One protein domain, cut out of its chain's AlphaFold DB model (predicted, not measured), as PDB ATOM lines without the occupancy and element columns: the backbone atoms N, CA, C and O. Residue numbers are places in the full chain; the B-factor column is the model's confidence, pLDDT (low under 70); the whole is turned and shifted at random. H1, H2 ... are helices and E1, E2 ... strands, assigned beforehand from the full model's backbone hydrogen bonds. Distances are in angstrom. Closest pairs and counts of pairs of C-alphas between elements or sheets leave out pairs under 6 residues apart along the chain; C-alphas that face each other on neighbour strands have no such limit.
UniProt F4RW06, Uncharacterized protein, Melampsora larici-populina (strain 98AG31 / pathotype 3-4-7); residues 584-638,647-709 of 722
ATOM      1  N   PHE A 584      36.324  82.841 181.567       90.19
ATOM      2  CA  PHE A 584      35.598  82.218 182.689       90.19
ATOM      3  C   PHE A 584      35.411  80.711 182.488       90.19
ATOM      4  O   PHE A 584      35.458  79.950 183.447       90.19
ATOM      5  N   LEU A 585      35.226  80.280 181.236       92.31
ATOM      6  CA  LEU A 585      35.060  78.879 180.865       92.31
ATOM      7  C   LEU A 585      36.132  78.485 179.852       92.31
ATOM      8  O   LEU A 585      36.414  79.216 178.901       92.31
ATOM      9  N   ILE A 586      36.717  77.309 180.066       93.38
ATOM     10  CA  ILE A 586      37.746  76.717 179.216       93.38
ATOM     11  C   ILE A 586      37.336  75.272 178.960       93.38
ATOM     12  O   ILE A 586      37.237  74.490 179.901       93.38
ATOM     13  N   PHE A 587      37.132  74.912 177.699       90.75
ATOM     14  CA  PHE A 587      36.820  73.544 177.291       90.75
ATOM     15  C   PHE A 587      37.603  73.163 176.031       90.75
ATOM     16  O   PHE A 587      38.230  74.010 175.388       90.75
ATOM     17  N   LYS A 588      37.629  71.874 175.696       90.62
ATOM     18  CA  LYS A 588      38.252  71.362 174.472       90.62
ATOM     19  C   LYS A 588      37.182  70.643 173.661       90.62
ATOM     20  O   LYS A 588      36.524  69.762 174.198       90.62
ATOM     21  N   ILE A 589      37.045  71.002 172.389       84.75
ATOM     22  CA  ILE A 589      36.237  70.247 171.431       84.75
ATOM     23  C   ILE A 589      37.181  69.337 170.657       84.75
ATOM     24  O   ILE A 589      38.061  69.803 169.937       84.75
ATOM     25  N   SER A 590      36.994  68.034 170.800       82.19
ATOM     26  CA  SER A 590      37.460  67.032 169.843       82.19
ATOM     27  C   SER A 590      36.248  66.527 169.072       82.19
ATOM     28  O   SER A 590      35.260  66.167 169.704       82.19
ATOM     29  N   SER A 591      36.337  66.468 167.745       69.69
ATOM     30  CA  SER A 591      35.476  65.603 166.931       69.69
ATOM     31  C   SER A 591      36.347  64.542 166.265       69.69
ATOM     32  O   SER A 591      37.567  64.714 166.171       69.69
ATOM     33  N   LEU A 592      35.733  63.456 165.801       68.06
ATOM     34  CA  LEU A 592      36.430  62.344 165.147       68.06
ATOM     35  C   LEU A 592      37.204  62.792 163.890       68.06
ATOM     36  O   LEU A 592      38.300  62.294 163.639       68.06
ATOM     37  N   ASN A 593      36.708  63.806 163.172       65.44
ATOM     38  CA  ASN A 593      37.372  64.401 162.002       65.44
ATOM     39  C   ASN A 593      38.642  65.200 162.377       65.44
ATOM     40  O   ASN A 593      39.502  65.449 161.532       65.44
ATOM     41  N   TYR A 594      38.786  65.612 163.644       60.41
ATOM     42  CA  TYR A 594      39.864  66.478 164.117       60.41
ATOM     43  C   TYR A 594      40.776  65.794 165.142       60.41
ATOM     44  O   TYR A 594      40.678  66.027 166.350       60.41
ATOM     45  N   PHE A 595      41.800  65.092 164.638       56.25
ATOM     46  CA  PHE A 595      42.951  64.610 165.426       56.25
ATOM     47  C   PHE A 595      43.565  65.691 166.345       56.25
ATOM     48  O   PHE A 595      44.114  65.385 167.403       56.25
ATOM     49  N   GLN A 596      43.451  66.972 165.971       73.44
ATOM     50  CA  GLN A 596      43.813  68.122 166.802       73.44
ATOM     51  C   GLN A 596      42.570  68.876 167.304       73.44
ATOM     52  O   GLN A 596      42.168  69.889 166.734       73.44
ATOM     53  N   GLY A 597      41.980  68.399 168.405       82.62
ATOM     54  CA  GLY A 597      40.838  69.069 169.038       82.62
ATOM     55  C   GLY A 597      41.149  70.498 169.522       82.62
ATOM     56  O   GLY A 597      42.158  70.730 170.194       82.62
ATOM     57  N   ALA A 598      40.257  71.438 169.208       88.94
ATOM     58  CA  ALA A 598      40.394  72.868 169.464       88.94
ATOM     59  C   ALA A 598      40.108  73.249 170.925       88.94
ATOM     60  O   ALA A 598      39.207  72.706 171.569       88.94
ATOM     61  N   ARG A 599      40.839  74.237 171.453       91.94
ATOM     62  CA  ARG A 599      40.593  74.804 172.785       91.94
ATOM     63  C   ARG A 599      39.643  75.992 172.682       91.94
ATOM     64  O   ARG A 599      39.993  77.009 172.088       91.94
ATOM     65  N   CYS A 600      38.485  75.883 173.316       93.44
ATOM     66  CA  CYS A 600      37.477  76.932 173.381       93.44
ATOM     67  C   CYS A 600      37.572  77.686 174.712       93.44
ATOM     68  O   CYS A 600      37.772  77.097 175.778       93.44
ATOM     69  N   LEU A 601      37.454  79.007 174.637       94.69
ATOM     70  CA  LEU A 601      37.564  79.949 175.743       94.69
ATOM     71  C   LEU A 601      36.367  80.900 175.673       94.69
ATOM     72  O   LEU A 601      36.194  81.584 174.664       94.69
ATOM     73  N   VAL A 602      35.564  80.978 176.730       94.31
ATOM     74  CA  VAL A 602      34.469  81.955 176.828       94.31
ATOM     75  C   VAL A 602      34.897  83.048 177.805       94.31
ATOM     76  O   VAL A 602      35.338  82.757 178.918       94.31
ATOM     77  N   MET A 603      34.859  84.303 177.360       95.69
ATOM     78  CA  MET A 603      35.548  85.430 178.003       95.69
ATOM     79  C   MET A 603      34.639  86.201 178.970       95.69
ATOM     80  O   MET A 603      33.430  86.246 178.799       95.69
ATOM     81  N   MET A 604      35.198  86.861 179.982       93.31
ATOM     82  CA  MET A 604      34.430  87.497 181.069       93.31
ATOM     83  C   MET A 604      33.695  88.809 180.717       93.31
ATOM     84  O   MET A 604      33.183  89.484 181.613       93.31
ATOM     85  N   ASN A 605      33.661  89.248 179.455       90.75
ATOM     86  CA  ASN A 605      33.260  90.614 179.071       90.75
ATOM     87  C   ASN A 605      31.740  90.896 179.014       90.75
ATOM     88  O   ASN A 605      31.265  91.563 178.093       90.75
ATOM     89  N   GLY A 606      31.004  90.450 180.033       84.81
ATOM     90  CA  GLY A 606      29.598  90.786 180.275       84.81
ATOM     91  C   GLY A 606      28.599  89.739 179.785       84.81
ATOM     92  O   GLY A 606      28.950  88.607 179.475       84.81
ATOM     93  N   GLU A 607      27.325  90.135 179.720       86.38
ATOM     94  CA  GLU A 607      26.172  89.257 179.441       86.38
ATOM     95  C   GLU A 607      26.251  88.493 178.109       86.38
ATOM     96  O   GLU A 607      25.671  87.408 177.999       86.38
ATOM     97  N   LYS A 608      26.951  89.088 177.133       89.38
ATOM     98  CA  LYS A 608      27.215  88.622 175.765       89.38
ATOM     99  C   LYS A 608      28.738  88.482 175.592       89.38
ATOM    100  O   LYS A 608      29.368  89.391 175.039       89.38
ATOM    101  N   PRO A 609      29.346  87.410 176.127       91.00
ATOM    102  CA  PRO A 609      30.797  87.279 176.194       91.00
ATOM    103  C   PRO A 609      31.428  87.124 174.808       91.00
ATOM    104  O   PRO A 609      30.787  86.678 173.855       91.00
ATOM    105  N   ASP A 610      32.707  87.474 174.689       93.62
ATOM    106  CA  ASP A 610      33.492  87.067 173.527       93.62
ATOM    107  C   ASP A 610      33.799  85.557 173.623       93.62
ATOM    108  O   ASP A 610      33.994  85.024 174.716       93.62
ATOM    109  N   ILE A 611      33.901  84.876 172.482       93.94
ATOM    110  CA  ILE A 611      34.354  83.480 172.383       93.94
ATOM    111  C   ILE A 611      35.689  83.473 171.645       93.94
ATOM    112  O   ILE A 611      35.865  84.201 170.667       93.94
ATOM    113  N   VAL A 612      36.643  82.665 172.102       94.12
ATOM    114  CA  VAL A 612      37.946  82.482 171.458       94.12
ATOM    115  C   VAL A 612      38.229  80.993 171.287       94.12
ATOM    116  O   VAL A 612      38.263  80.255 172.267       94.12
ATOM    117  N   ILE A 613      38.464  80.567 170.051       92.88
ATOM    118  CA  ILE A 613      38.784  79.185 169.683       92.88
ATOM    119  C   ILE A 613      40.241  79.148 169.205       92.88
ATOM    120  O   ILE A 613      40.644  79.976 168.385       92.88
ATOM    121  N   ASP A 614      41.044  78.229 169.737       92.69
ATOM    122  CA  ASP A 614      42.473  78.062 169.437       92.69
ATOM    123  C   ASP A 614      42.738  76.611 168.987       92.69
ATOM    124  O   ASP A 614      42.725  75.674 169.793       92.69
ATOM    125  N   TRP A 615      42.934  76.417 167.679       88.62
ATOM    126  CA  TRP A 615      43.273  75.129 167.064       88.62
ATOM    127  C   TRP A 615      44.774  74.877 167.207       88.62
ATOM    128  O   TRP A 615      45.551  75.166 166.293       88.62
ATOM    129  N   SER A 616      45.181  74.368 168.374       81.25
ATOM    130  CA  SER A 616      46.554  73.922 168.680       81.25
ATOM    131  C   SER A 616      47.656  74.938 168.345       81.25
ATOM    132  O   SER A 616      48.799  74.568 168.086       81.25
ATOM    133  N   GLY A 617      47.337  76.234 168.332       78.25
ATOM    134  CA  GLY A 617      48.267  77.277 167.929       78.25
ATOM    135  C   GLY A 617      48.578  77.373 166.429       78.25
ATOM    136  O   GLY A 617      49.506  78.111 166.107       78.25
ATOM    137  N   LEU A 618      47.829  76.713 165.538       84.25
ATOM    138  CA  LEU A 618      47.877  76.902 164.075       84.25
ATOM    139  C   LEU A 618      46.956  78.052 163.629       84.25
ATOM    140  O   LEU A 618      47.343  78.941 162.865       84.25
ATOM    141  N   GLN A 619      45.729  78.055 164.151       87.50
ATOM    142  CA  GLN A 619      44.707  79.060 163.878       87.50
ATOM    143  C   GLN A 619      44.004  79.463 165.170       87.50
ATOM    144  O   GLN A 619      43.691  78.625 166.014       87.50
ATOM    145  N   LYS A 620      43.715  80.757 165.298       91.94
ATOM    146  CA  LYS A 620      42.912  81.317 166.379       91.94
ATOM    147  C   LYS A 620      41.769  82.134 165.796       91.94
ATOM    148  O   LYS A 620      42.002  82.963 164.920       91.94
ATOM    149  N   ILE A 621      40.560  81.945 166.310       91.12
ATOM    150  CA  ILE A 621      39.381  82.748 165.965       91.12
ATOM    151  C   ILE A 621      38.860  83.413 167.240       91.12
ATOM    152  O   ILE A 621      38.805  82.778 168.290       91.12
ATOM    153  N   LYS A 622      38.489  84.695 167.173       94.12
ATOM    154  CA  LYS A 622      37.746  85.398 168.229       94.12
ATOM    155  C   LYS A 622      36.446  85.955 167.667       94.12
ATOM    156  O   LYS A 622      36.475  86.833 166.809       94.12
ATOM    157  N   ILE A 623      35.326  85.499 168.209       92.75
ATOM    158  CA  ILE A 623      33.988  86.029 167.954       92.75
ATOM    159  C   ILE A 623      33.699  87.045 169.059       92.75
ATOM    160  O   ILE A 623      33.643  86.680 170.233       92.75
ATOM    161  N   SER A 624      33.542  88.326 168.721       92.38
ATOM    162  CA  SER A 624      33.205  89.361 169.702       92.38
ATOM    163  C   SER A 624      31.743  89.769 169.574       92.38
ATOM    164  O   SER A 624      31.396  90.633 168.767       92.38
ATOM    165  N   ARG A 625      30.878  89.150 170.389       86.62
ATOM    166  CA  ARG A 625      29.420  89.366 170.366       86.62
ATOM    167  C   ARG A 625      29.040  90.820 170.655       86.62
ATOM    168  O   ARG A 625      28.181  91.366 169.976       86.62
ATOM    169  N   LYS A 626      29.748  91.492 171.577       86.44
ATOM    170  CA  LYS A 626      29.573  92.934 171.869       86.44
ATOM    171  C   LYS A 626      29.883  93.850 170.665       86.44
ATOM    172  O   LYS A 626      29.532  95.023 170.696       86.44
ATOM    173  N   LYS A 627      30.558  93.345 169.624       86.62
ATOM    174  CA  LYS A 627      30.989  94.116 168.440       86.62
ATOM    175  C   LYS A 627      30.482  93.563 167.103       86.62
ATOM    176  O   LYS A 627      30.890  94.112 166.085       86.62
ATOM    177  N   ARG A 628      29.709  92.464 167.113       87.25
ATOM    178  CA  ARG A 628      29.299  91.674 165.930       87.25
ATOM    179  C   ARG A 628      30.439  91.471 164.909       87.25
ATOM    180  O   ARG A 628      30.285  91.711 163.717       87.25
ATOM    181  N   LYS A 629      31.634  91.095 165.400       88.81
ATOM    182  CA  LYS A 629      32.857  90.949 164.578       88.81
ATOM    183  C   LYS A 629      33.635  89.679 164.892       88.81
ATOM    184  O   LYS A 629      33.880  89.367 166.062       88.81
ATOM    185  N   VAL A 630      34.071  89.001 163.831       87.50
ATOM    186  CA  VAL A 630      34.954  87.830 163.871       87.50
ATOM    187  C   VAL A 630      36.374  88.254 163.497       87.50
ATOM    188  O   VAL A 630      36.596  88.943 162.504       87.50
ATOM    189  N   PHE A 631      37.349  87.829 164.296       89.88
ATOM    190  CA  PHE A 631      38.773  88.054 164.066       89.88
ATOM    191  C   PHE A 631      39.464  86.705 163.874       89.88
ATOM    192  O   PHE A 631      39.342  85.837 164.738       89.88
ATOM    193  N   VAL A 632      40.192  86.532 162.770       88.56
ATOM    194  CA  VAL A 632      40.886  85.281 162.426       88.56
ATOM    195  C   VAL A 632      42.392  85.535 162.344       88.56
ATOM    196  O   VAL A 632      42.848  86.421 161.623       88.56
ATOM    197  N   TRP A 633      43.181  84.742 163.069       88.94
ATOM    198  CA  TRP A 633      44.643  84.762 163.026       88.94
ATOM    199  C   TRP A 633      45.169  83.387 162.607       88.94
ATOM    200  O   TRP A 633      45.109  82.432 163.383       88.94
ATOM    201  N   ASN A 634      45.730  83.299 161.401       87.19
ATOM    202  CA  ASN A 634      46.405  82.100 160.903       87.19
ATOM    203  C   ASN A 634      47.912  82.244 161.157       87.19
ATOM    204  O   ASN A 634      48.565  83.059 160.507       87.19
ATOM    205  N   ARG A 635      48.475  81.453 162.076       79.06
ATOM    206  CA  ARG A 635      49.924  81.448 162.365       79.06
ATOM    207  C   ARG A 635      50.746  80.713 161.307       79.06
ATOM    208  O   ARG A 635      51.943  80.945 161.215       79.06
ATOM    209  N   ASN A 636      50.105  79.893 160.473       70.62
ATOM    210  CA  ASN A 636      50.759  79.162 159.383       70.62
ATOM    211  C   ASN A 636      51.306  80.071 158.261       70.62
ATOM    212  O   ASN A 636      51.990  79.580 157.369       70.62
ATOM    213  N   ARG A 637      51.061  81.392 158.301       56.91
ATOM    214  CA  ARG A 637      51.780  82.380 157.476       56.91
ATOM    215  C   ARG A 637      53.165  82.652 158.066       56.91
ATOM    216  O   ARG A 637      53.437  83.726 158.595       56.91
ATOM    217  N   GLY A 638      54.015  81.634 158.017       50.06
ATOM    218  CA  GLY A 638      55.395  81.731 158.459       50.06
ATOM    219  C   GLY A 638      56.256  82.555 157.499       50.06
ATOM    220  O   GLY A 638      56.158  82.402 156.288       50.06
ATOM    221  N   LYS A 647      42.248  89.264 156.768       45.69
ATOM    222  CA  LYS A 647      40.826  89.642 156.581       45.69
ATOM    223  C   LYS A 647      40.029  89.856 157.883       45.69
ATOM    224  O   LYS A 647      39.581  88.904 158.519       45.69
ATOM    225  N   MET A 648      39.743  91.121 158.200       40.25
ATOM    226  CA  MET A 648      38.565  91.434 159.009       40.25
ATOM    227  C   MET A 648      37.348  91.001 158.184       40.25
ATOM    228  O   MET A 648      37.013  91.656 157.198       40.25
ATOM    229  N   VAL A 649      36.748  89.863 158.540       45.50
ATOM    230  CA  VAL A 649      35.444  89.454 158.004       45.50
ATOM    231  C   VAL A 649      34.418  90.508 158.440       45.50
ATOM    232  O   VAL A 649      34.630  91.180 159.454       45.50
ATOM    233  N   GLY A 650      33.383  90.714 157.622       39.47
ATOM    234  CA  GLY A 650      32.511  91.890 157.653       39.47
ATOM    235  C   GLY A 650      32.051  92.333 159.045       39.47
ATOM    236  O   GLY A 650      31.815  91.526 159.943       39.47
ATOM    237  N   GLY A 651      31.918  93.650 159.219       36.28
ATOM    238  CA  GLY A 651      31.128  94.182 160.320       36.28
ATOM    239  C   GLY A 651      29.660  93.901 160.053       36.28
ATOM    240  O   GLY A 651      29.101  94.449 159.110       36.28
ATOM    241  N   CYS A 652      29.085  93.025 160.863       40.50
ATOM    242  CA  CYS A 652      27.688  92.634 160.802       40.50
ATOM    243  C   CYS A 652      26.861  93.636 161.616       40.50
ATOM    244  O   CYS A 652      26.714  93.496 162.829       40.50
ATOM    245  N   ASP A 653      26.391  94.705 160.973       38.28
ATOM    246  CA  ASP A 653      25.714  95.823 161.651       38.28
ATOM    247  C   ASP A 653      24.187  95.592 161.827       38.28
ATOM    248  O   ASP A 653      23.423  96.532 162.036       38.28
ATOM    249  N   ALA A 654      23.727  94.333 161.801       39.88
ATOM    250  CA  ALA A 654      22.334  93.955 162.046       39.88
ATOM    251  C   ALA A 654      21.941  94.147 163.525       39.88
ATOM    252  O   ALA A 654      22.336  93.365 164.387       39.88
ATOM    253  N   GLU A 655      21.131  95.161 163.861       37.19
ATOM    254  CA  GLU A 655      20.779  95.491 165.259       37.19
ATOM    255  C   GLU A 655      19.883  94.467 166.000       37.19
ATOM    256  O   GLU A 655      19.564  94.666 167.173       37.19
ATOM    257  N   GLY A 656      19.589  93.324 165.376       38.03
ATOM    258  CA  GLY A 656      18.756  92.234 165.886       38.03
ATOM    259  C   GLY A 656      19.242  91.490 167.145       38.03
ATOM    260  O   GLY A 656      20.291  91.771 167.754       38.03
ATOM    261  N   LYS A 657      18.422  90.517 167.557       45.09
ATOM    262  CA  LYS A 657      18.587  89.679 168.748       45.09
ATOM    263  C   LYS A 657      19.760  88.720 168.547       45.09
ATOM    264  O   LYS A 657      19.754  87.858 167.680       45.09
ATOM    265  N   ILE A 658      20.762  88.817 169.425       49.81
ATOM    266  CA  ILE A 658      21.904  87.889 169.414       49.81
ATOM    267  C   ILE A 658      21.467  86.543 170.001       49.81
ATOM    268  O   ILE A 658      21.592  86.303 171.202       49.81
ATOM    269  N   GLY A 659      20.944  85.721 169.102       64.50
ATOM    270  CA  GLY A 659      20.656  84.301 169.196       64.50
ATOM    271  C   GLY A 659      20.723  83.775 167.765       64.50
ATOM    272  O   GLY A 659      21.781  83.849 167.141       64.50
ATOM    273  N   ASP A 660      19.580  83.366 167.230       61.03
ATOM    274  CA  ASP A 660      19.462  82.688 165.935       61.03
ATOM    275  C   ASP A 660      19.870  83.592 164.754       61.03
ATOM    276  O   ASP A 660      20.678  83.187 163.924       61.03
ATOM    277  N   GLU A 661      19.436  84.861 164.736       70.75
ATOM    278  CA  GLU A 661      19.778  85.836 163.678       70.75
ATOM    279  C   GLU A 661      21.299  85.998 163.491       70.75
ATOM    280  O   GLU A 661      21.781  86.059 162.366       70.75
ATOM    281  N   PHE A 662      22.076  86.008 164.582       65.94
ATOM    282  CA  PHE A 662      23.541  86.125 164.516       65.94
ATOM    283  C   PHE A 662      24.233  84.801 164.143       65.94
ATOM    284  O   PHE A 662      25.360  84.820 163.651       65.94
ATOM    285  N   VAL A 663      23.584  83.652 164.368       67.25
ATOM    286  CA  VAL A 663      24.073  82.342 163.907       67.25
ATOM    287  C   VAL A 663      23.825  82.182 162.409       67.25
ATOM    288  O   VAL A 663      24.741  81.775 161.697       67.25
ATOM    289  N   GLU A 664      22.655  82.580 161.909       74.62
ATOM    290  CA  GLU A 664      22.375  82.590 160.470       74.62
ATOM    291  C   GLU A 664      23.193  83.661 159.731       74.62
ATOM    292  O   GLU A 664      23.724  83.373 158.667       74.62
ATOM    293  N   GLU A 665      23.415  84.849 160.304       69.88
ATOM    294  CA  GLU A 665      24.313  85.864 159.724       69.88
ATOM    295  C   GLU A 665      25.786  85.398 159.716       69.88
ATOM    296  O   GLU A 665      26.526  85.668 158.767       69.88
ATOM    297  N   LEU A 666      26.221  84.622 160.722       65.25
ATOM    298  CA  LEU A 666      27.514  83.925 160.695       65.25
ATOM    299  C   LEU A 666      27.563  82.850 159.606       65.25
ATOM    300  O   LEU A 666      28.559  82.763 158.887       65.25
ATOM    301  N   ARG A 667      26.504  82.042 159.472       72.19
ATOM    302  CA  ARG A 667      26.392  81.005 158.443       72.19
ATOM    303  C   ARG A 667      26.421  81.632 157.049       72.19
ATOM    304  O   ARG A 667      27.215  81.196 156.225       72.19
ATOM    305  N   GLU A 668      25.659  82.697 156.812       73.62
ATOM    306  CA  GLU A 668      25.616  83.443 155.549       73.62
ATOM    307  C   GLU A 668      26.945  84.168 155.258       73.62
ATOM    308  O   GLU A 668      27.449  84.149 154.137       73.62
ATOM    309  N   GLY A 669      27.576  84.763 156.275       66.69
ATOM    310  CA  GLY A 669      28.916  85.341 156.158       66.69
ATOM    311  C   GLY A 669      29.974  84.296 155.785       66.69
ATOM    312  O   GLY A 669      30.872  84.571 154.984       66.69
ATOM    313  N   CYS A 670      29.853  83.076 156.311       61.09
ATOM    314  CA  CYS A 670      30.738  81.967 155.976       61.09
ATOM    315  C   CYS A 670      30.396  81.282 154.642       61.09
ATOM    316  O   CYS A 670      31.332  80.874 153.957       61.09
ATOM    317  N   THR A 671      29.137  81.223 154.191       66.56
ATOM    318  CA  THR A 671      28.812  80.762 152.825       66.56
ATOM    319  C   THR A 671      29.232  81.781 151.764       66.56
ATOM    320  O   THR A 671      29.748  81.383 150.724       66.56
ATOM    321  N   LYS A 672      29.162  83.091 152.050       64.50
ATOM    322  CA  LYS A 672      29.767  84.137 151.202       64.50
ATOM    323  C   LYS A 672      31.291  83.983 151.109       64.50
ATOM    324  O   LYS A 672      31.851  84.037 150.014       64.50
ATOM    325  N   LEU A 673      31.972  83.701 152.228       54.12
ATOM    326  CA  LEU A 673      33.401  83.345 152.211       54.12
ATOM    327  C   LEU A 673      33.678  82.034 151.459       54.12
ATOM    328  O   LEU A 673      34.714  81.930 150.809       54.12
ATOM    329  N   LYS A 674      32.770  81.052 151.516       58.66
ATOM    330  CA  LYS A 674      32.865  79.786 150.778       58.66
ATOM    331  C   LYS A 674      32.832  80.020 149.266       58.66
ATOM    332  O   LYS A 674      33.733  79.539 148.589       58.66
ATOM    333  N   SER A 675      31.901  80.843 148.769       62.12
ATOM    334  CA  SER A 675      31.859  81.245 147.352       62.12
ATOM    335  C   SER A 675      33.070  82.091 146.927       62.12
ATOM    336  O   SER A 675      33.605  81.897 145.841       62.12
ATOM    337  N   GLU A 676      33.601  82.968 147.794       57.25
ATOM    338  CA  GLU A 676      34.890  83.638 147.525       57.25
ATOM    339  C   GLU A 676      36.088  82.660 147.503       57.25
ATOM    340  O   GLU A 676      37.147  82.991 146.963       57.25
ATOM    341  N   SER A 677      35.950  81.472 148.103       49.81
ATOM    342  CA  SER A 677      37.030  80.503 148.326       49.81
ATOM    343  C   SER A 677      37.060  79.341 147.322       49.81
ATOM    344  O   SER A 677      37.948  78.494 147.434       49.81
ATOM    345  N   GLU A 678      36.166  79.301 146.326       47.59
ATOM    346  CA  GLU A 678      35.992  78.186 145.365       47.59
ATOM    347  C   GLU A 678      37.256  77.768 144.586       47.59
ATOM    348  O   GLU A 678      37.304  76.696 143.988       47.59
ATOM    349  N   ARG A 679      38.325  78.571 144.629       50.41
ATOM    350  CA  ARG A 679      39.619  78.278 143.992       50.41
ATOM    351  C   ARG A 679      40.577  77.415 144.827       50.41
ATOM    352  O   ARG A 679      41.691  77.172 144.366       50.41
ATOM    353  N   VAL A 680      40.216  76.980 146.042       46.09
ATOM    354  CA  VAL A 680      41.147  76.280 146.956       46.09
ATOM    355  C   VAL A 680      40.499  75.076 147.651       46.09
ATOM    356  O   VAL A 680      39.400  75.169 148.185       46.09
ATOM    357  N   LYS A 681      41.240  73.962 147.768       51.19
ATOM    358  CA  LYS A 681      40.854  72.748 148.526       51.19
ATOM    359  C   LYS A 681      40.701  72.949 150.054       51.19
ATOM    360  O   LYS A 681      40.527  71.976 150.777       51.19
ATOM    361  N   GLU A 682      40.760  74.182 150.565       52.72
ATOM    362  CA  GLU A 682      40.547  74.501 151.989       52.72
ATOM    363  C   GLU A 682      39.061  74.459 152.409       52.72
ATOM    364  O   GLU A 682      38.778  74.452 153.603       52.72
ATOM    365  N   ILE A 683      38.122  74.406 151.453       49.91
ATOM    366  CA  ILE A 683      36.670  74.573 151.668       49.91
ATOM    367  C   ILE A 683      36.055  73.547 152.630       49.91
ATOM    368  O   ILE A 683      35.378  73.948 153.572       49.91
ATOM    369  N   SER A 684      36.298  72.247 152.451       54.72
ATOM    370  CA  SER A 684      35.733  71.213 153.341       54.72
ATOM    371  C   SER A 684      36.256  71.340 154.777       54.72
ATOM    372  O   SER A 684      35.529  71.152 155.746       54.72
ATOM    373  N   LEU A 685      37.512  71.769 154.919       59.69
ATOM    374  CA  LEU A 685      38.150  72.075 156.201       59.69
ATOM    375  C   LEU A 685      37.643  73.408 156.799       59.69
ATOM    376  O   LEU A 685      37.965  73.740 157.941       59.69
ATOM    377  N   LEU A 686      36.857  74.176 156.041       61.94
ATOM    378  CA  LEU A 686      36.166  75.401 156.447       61.94
ATOM    379  C   LEU A 686      34.717  75.104 156.877       61.94
ATOM    380  O   LEU A 686      34.271  75.682 157.863       61.94
ATOM    381  N   ASP A 687      34.040  74.155 156.221       67.12
ATOM    382  CA  ASP A 687      32.709  73.652 156.602       67.12
ATOM    383  C   ASP A 687      32.727  72.972 157.983       67.12
ATOM    384  O   ASP A 687      32.057  73.439 158.903       67.12
ATOM    385  N   ASP A 688      33.583  71.963 158.193       67.56
ATOM    386  CA  ASP A 688      33.731  71.295 159.502       67.56
ATOM    387  C   ASP A 688      34.142  72.287 160.620       67.56
ATOM    388  O   ASP A 688      33.820  72.107 161.800       67.56
ATOM    389  N   ARG A 689      34.847  73.376 160.260       70.81
ATOM    390  CA  ARG A 689      35.196  74.467 161.188       70.81
ATOM    391  C   ARG A 689      34.005  75.367 161.496       70.81
ATOM    392  O   ARG A 689      33.928  75.850 162.625       70.81
ATOM    393  N   LEU A 690      33.117  75.608 160.533       72.44
ATOM    394  CA  LEU A 690      31.893  76.383 160.716       72.44
ATOM    395  C   LEU A 690      30.921  75.636 161.630       72.44
ATOM    396  O   LEU A 690      30.464  76.221 162.606       72.44
ATOM    397  N   ASP A 691      30.690  74.345 161.401       75.81
ATOM    398  CA  ASP A 691      29.839  73.521 162.269       75.81
ATOM    399  C   ASP A 691      30.406  73.420 163.691       75.81
ATOM    400  O   ASP A 691      29.681  73.580 164.674       75.81
ATOM    401  N   CYS A 692      31.726  73.252 163.825       70.38
ATOM    402  CA  CYS A 692      32.402  73.338 165.118       70.38
ATOM    403  C   CYS A 692      32.181  74.710 165.791       70.38
ATOM    404  O   CYS A 692      31.921  74.778 166.993       70.38
ATOM    405  N   LEU A 693      32.232  75.806 165.027       74.19
ATOM    406  CA  LEU A 693      32.037  77.177 165.507       74.19
ATOM    407  C   LEU A 693      30.575  77.489 165.885       74.19
ATOM    408  O   LEU A 693      30.351  78.197 166.870       74.19
ATOM    409  N   ILE A 694      29.596  76.938 165.167       78.94
ATOM    410  CA  ILE A 694      28.168  77.016 165.504       78.94
ATOM    411  C   ILE A 694      27.911  76.241 166.803       78.94
ATOM    412  O   ILE A 694      27.431  76.830 167.774       78.94
ATOM    413  N   ARG A 695      28.387  74.992 166.909       76.62
ATOM    414  CA  ARG A 695      28.293  74.206 168.153       76.62
ATOM    415  C   ARG A 695      29.004  74.885 169.332       76.62
ATOM    416  O   ARG A 695      28.500  74.843 170.451       76.62
ATOM    417  N   CYS A 696      30.129  75.583 169.116       71.94
ATOM    418  CA  CYS A 696      30.763  76.417 170.155       71.94
ATOM    419  C   CYS A 696      29.815  77.497 170.692       71.94
ATOM    420  O   CYS A 696      29.787  77.748 171.899       71.94
ATOM    421  N   ILE A 697      29.081  78.164 169.799       77.12
ATOM    422  CA  ILE A 697      28.132  79.231 170.126       77.12
ATOM    423  C   ILE A 697      26.954  78.651 170.914       77.12
ATOM    424  O   ILE A 697      26.731  79.085 172.045       77.12
ATOM    425  N   GLU A 698      26.299  77.616 170.390       81.19
ATOM    426  CA  GLU A 698      25.154  76.929 171.005       81.19
ATOM    427  C   GLU A 698      25.489  76.352 172.390       81.19
ATOM    428  O   GLU A 698      24.766  76.590 173.365       81.19
ATOM    429  N   MET A 699      26.627  75.657 172.518       77.88
ATOM    430  CA  MET A 699      27.117  75.164 173.808       77.88
ATOM    431  C   MET A 699      27.399  76.320 174.769       77.88
ATOM    432  O   MET A 699      27.043  76.232 175.943       77.88
ATOM    433  N   SER A 700      28.009  77.416 174.300       74.62
ATOM    434  CA  SER A 700      28.305  78.557 175.172       74.62
ATOM    435  C   SER A 700      27.037  79.234 175.696       74.62
ATOM    436  O   SER A 700      26.992  79.560 176.879       74.62
ATOM    437  N   ASP A 701      25.988  79.382 174.881       80.62
ATOM    438  CA  ASP A 701      24.711  79.953 175.325       80.62
ATOM    439  C   ASP A 701      23.929  79.005 176.229       80.62
ATOM    440  O   ASP A 701      23.328  79.448 177.207       80.62
ATOM    441  N   THR A 702      23.991  77.699 175.967       81.00
ATOM    442  CA  THR A 702      23.421  76.676 176.852       81.00
ATOM    443  C   THR A 702      24.091  76.726 178.226       81.00
ATOM    444  O   THR A 702      23.415  76.886 179.239       81.00
ATOM    445  N   VAL A 703      25.426  76.711 178.279       74.25
ATOM    446  CA  VAL A 703      26.181  76.802 179.539       74.25
ATOM    447  C   VAL A 703      25.973  78.162 180.226       74.25
ATOM    448  O   VAL A 703      25.829  78.211 181.445       74.25
ATOM    449  N   LEU A 704      25.861  79.268 179.481       75.06
ATOM    450  CA  LEU A 704      25.522  80.588 180.037       75.06
ATOM    451  C   LEU A 704      24.116  80.644 180.648       75.06
ATOM    452  O   LEU A 704      23.943  81.329 181.655       75.06
ATOM    453  N   LYS A 705      23.118  79.950 180.080       81.00
ATOM    454  CA  LYS A 705      21.773  79.832 180.679       81.00
ATOM    455  C   LYS A 705      21.848  79.116 182.033       81.00
ATOM    456  O   LYS A 705      21.323  79.640 183.013       81.00
ATOM    457  N   VAL A 706      22.584  78.002 182.107       75.62
ATOM    458  CA  VAL A 706      22.810  77.240 183.353       75.62
ATOM    459  C   VAL A 706      23.519  78.092 184.413       75.62
ATOM    460  O   VAL A 706      23.024  78.235 185.528       75.62
ATOM    461  N   PHE A 707      24.651  78.719 184.069       68.38
ATOM    462  CA  PHE A 707      25.435  79.525 185.019       68.38
ATOM    463  C   PHE A 707      24.714  80.789 185.512       68.38
ATOM    464  O   PHE A 707      25.032  81.277 186.592       68.38
ATOM    465  N   LYS A 708      23.733  81.316 184.767       72.06
ATOM    466  CA  LYS A 708      22.891  82.449 185.200       72.06
ATOM    467  C   LYS A 708      21.750  82.037 186.149       72.06
ATOM    468  O   LYS A 708      20.852  82.837 186.390       72.06
ATOM    469  N   GLY A 709      21.761  80.809 186.675       59.09
ATOM    470  CA  GLY A 709      20.713  80.292 187.562       59.09
ATOM    471  C   GLY A 709      19.451  79.824 186.831       59.09
ATOM    472  O   GLY A 709      18.451  79.525 187.477       59.09
TER     473      GLY A 709
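This is residues 584 to 638 and 647 to 709 of the 722 residues of an uncharacterized protein of Melampsora larici-populina (strain 98AG31 / pathotype 3-4-7) (UniProt F4RW06). A twisted five-stranded sheet forms a wall, with the long helix H2 laid slantwise over one face and no named helix on the other. H1 and H2 make a helical hairpin, loosely side by side, with H1 away from the sheet. The printed part has 118 residues, with five named strands followed by two named helices, and its class is mixed, helices and strands. The sheet, in the order E1 E2 E3 E4 E5, is antiparallel throughout. The whole is compact, with a radius of gyration of the C-alphas of 14.3 A and spans of 46 by 32 by 25 A.

Find C-alpha 584 at (35.598, 82.218, 182.689); there E1 begins, residues 584 to 589, 16.4 A long. Next come E2, residues 598 to 603, 15.9 A; E3, residues 610 to 615, 16.7 A; E4, residues 619 to 624, 16.5 A; and E5, residues 629 to 634, 16.6 A. Look for H1 from C-alpha 660 at (19.462, 82.688, 165.935) to residue 676, 24.0 A. H2, residues 684 to 707, runs 34.3 A to C-alpha 707 at (25.435, 79.525, 185.019).

Begin with the sheet, a meander, each strand the antiparallel neighbour of the one before; E1 and E5 are its edge strands. In the hairpin of E1 and E2, find N 587 and O 600, 3.0 A apart. For E2 and E3 look at N 601 and O 612, 2.8 A; for E3 and E4 at N 613 and O 621, 2.8 A; for E4 and E5 at N 622 and O 631, 2.8 A; these pairs are within hydrogen-bond range. H2 is on the sheet at a height over the sheet of 8.8 A, which makes two layers, a helix on one face of a sheet. It lies over E2 and only just over E3, on which 3 of its 24 C-alphas fall, and runs slantwise to the strands, at 40 degrees to E2 on the local plane. The closest C-alphas of E2 and H2 are those of Val 602 and Ser 700, 7.2 A apart. H1 is not on the sheet, but H2 touches H1, with residues 686 to 694 of H2 alone. Their closest C-alphas, of Val 663 and Ile 694, are 6.9 A apart, and they run opposite ways at a shallow tilt of 14 degrees. In H1 every O i to N i+4 pair is within hydrogen-bond range; in H2, 19 of 20 are.

The two C-alphas farthest apart, of Arg 679 and Gly 709, are 47.5 A apart. Residues 639 to 646 are not printed, and C-alphas 638 and 647 stand 16.7 A apart across this cut. Of the links that are printed whole, none is long. The mean pLDDT of the printed part is 72.7; 47 residues are under 70, among them residues 647 to 660 and 669 to 688.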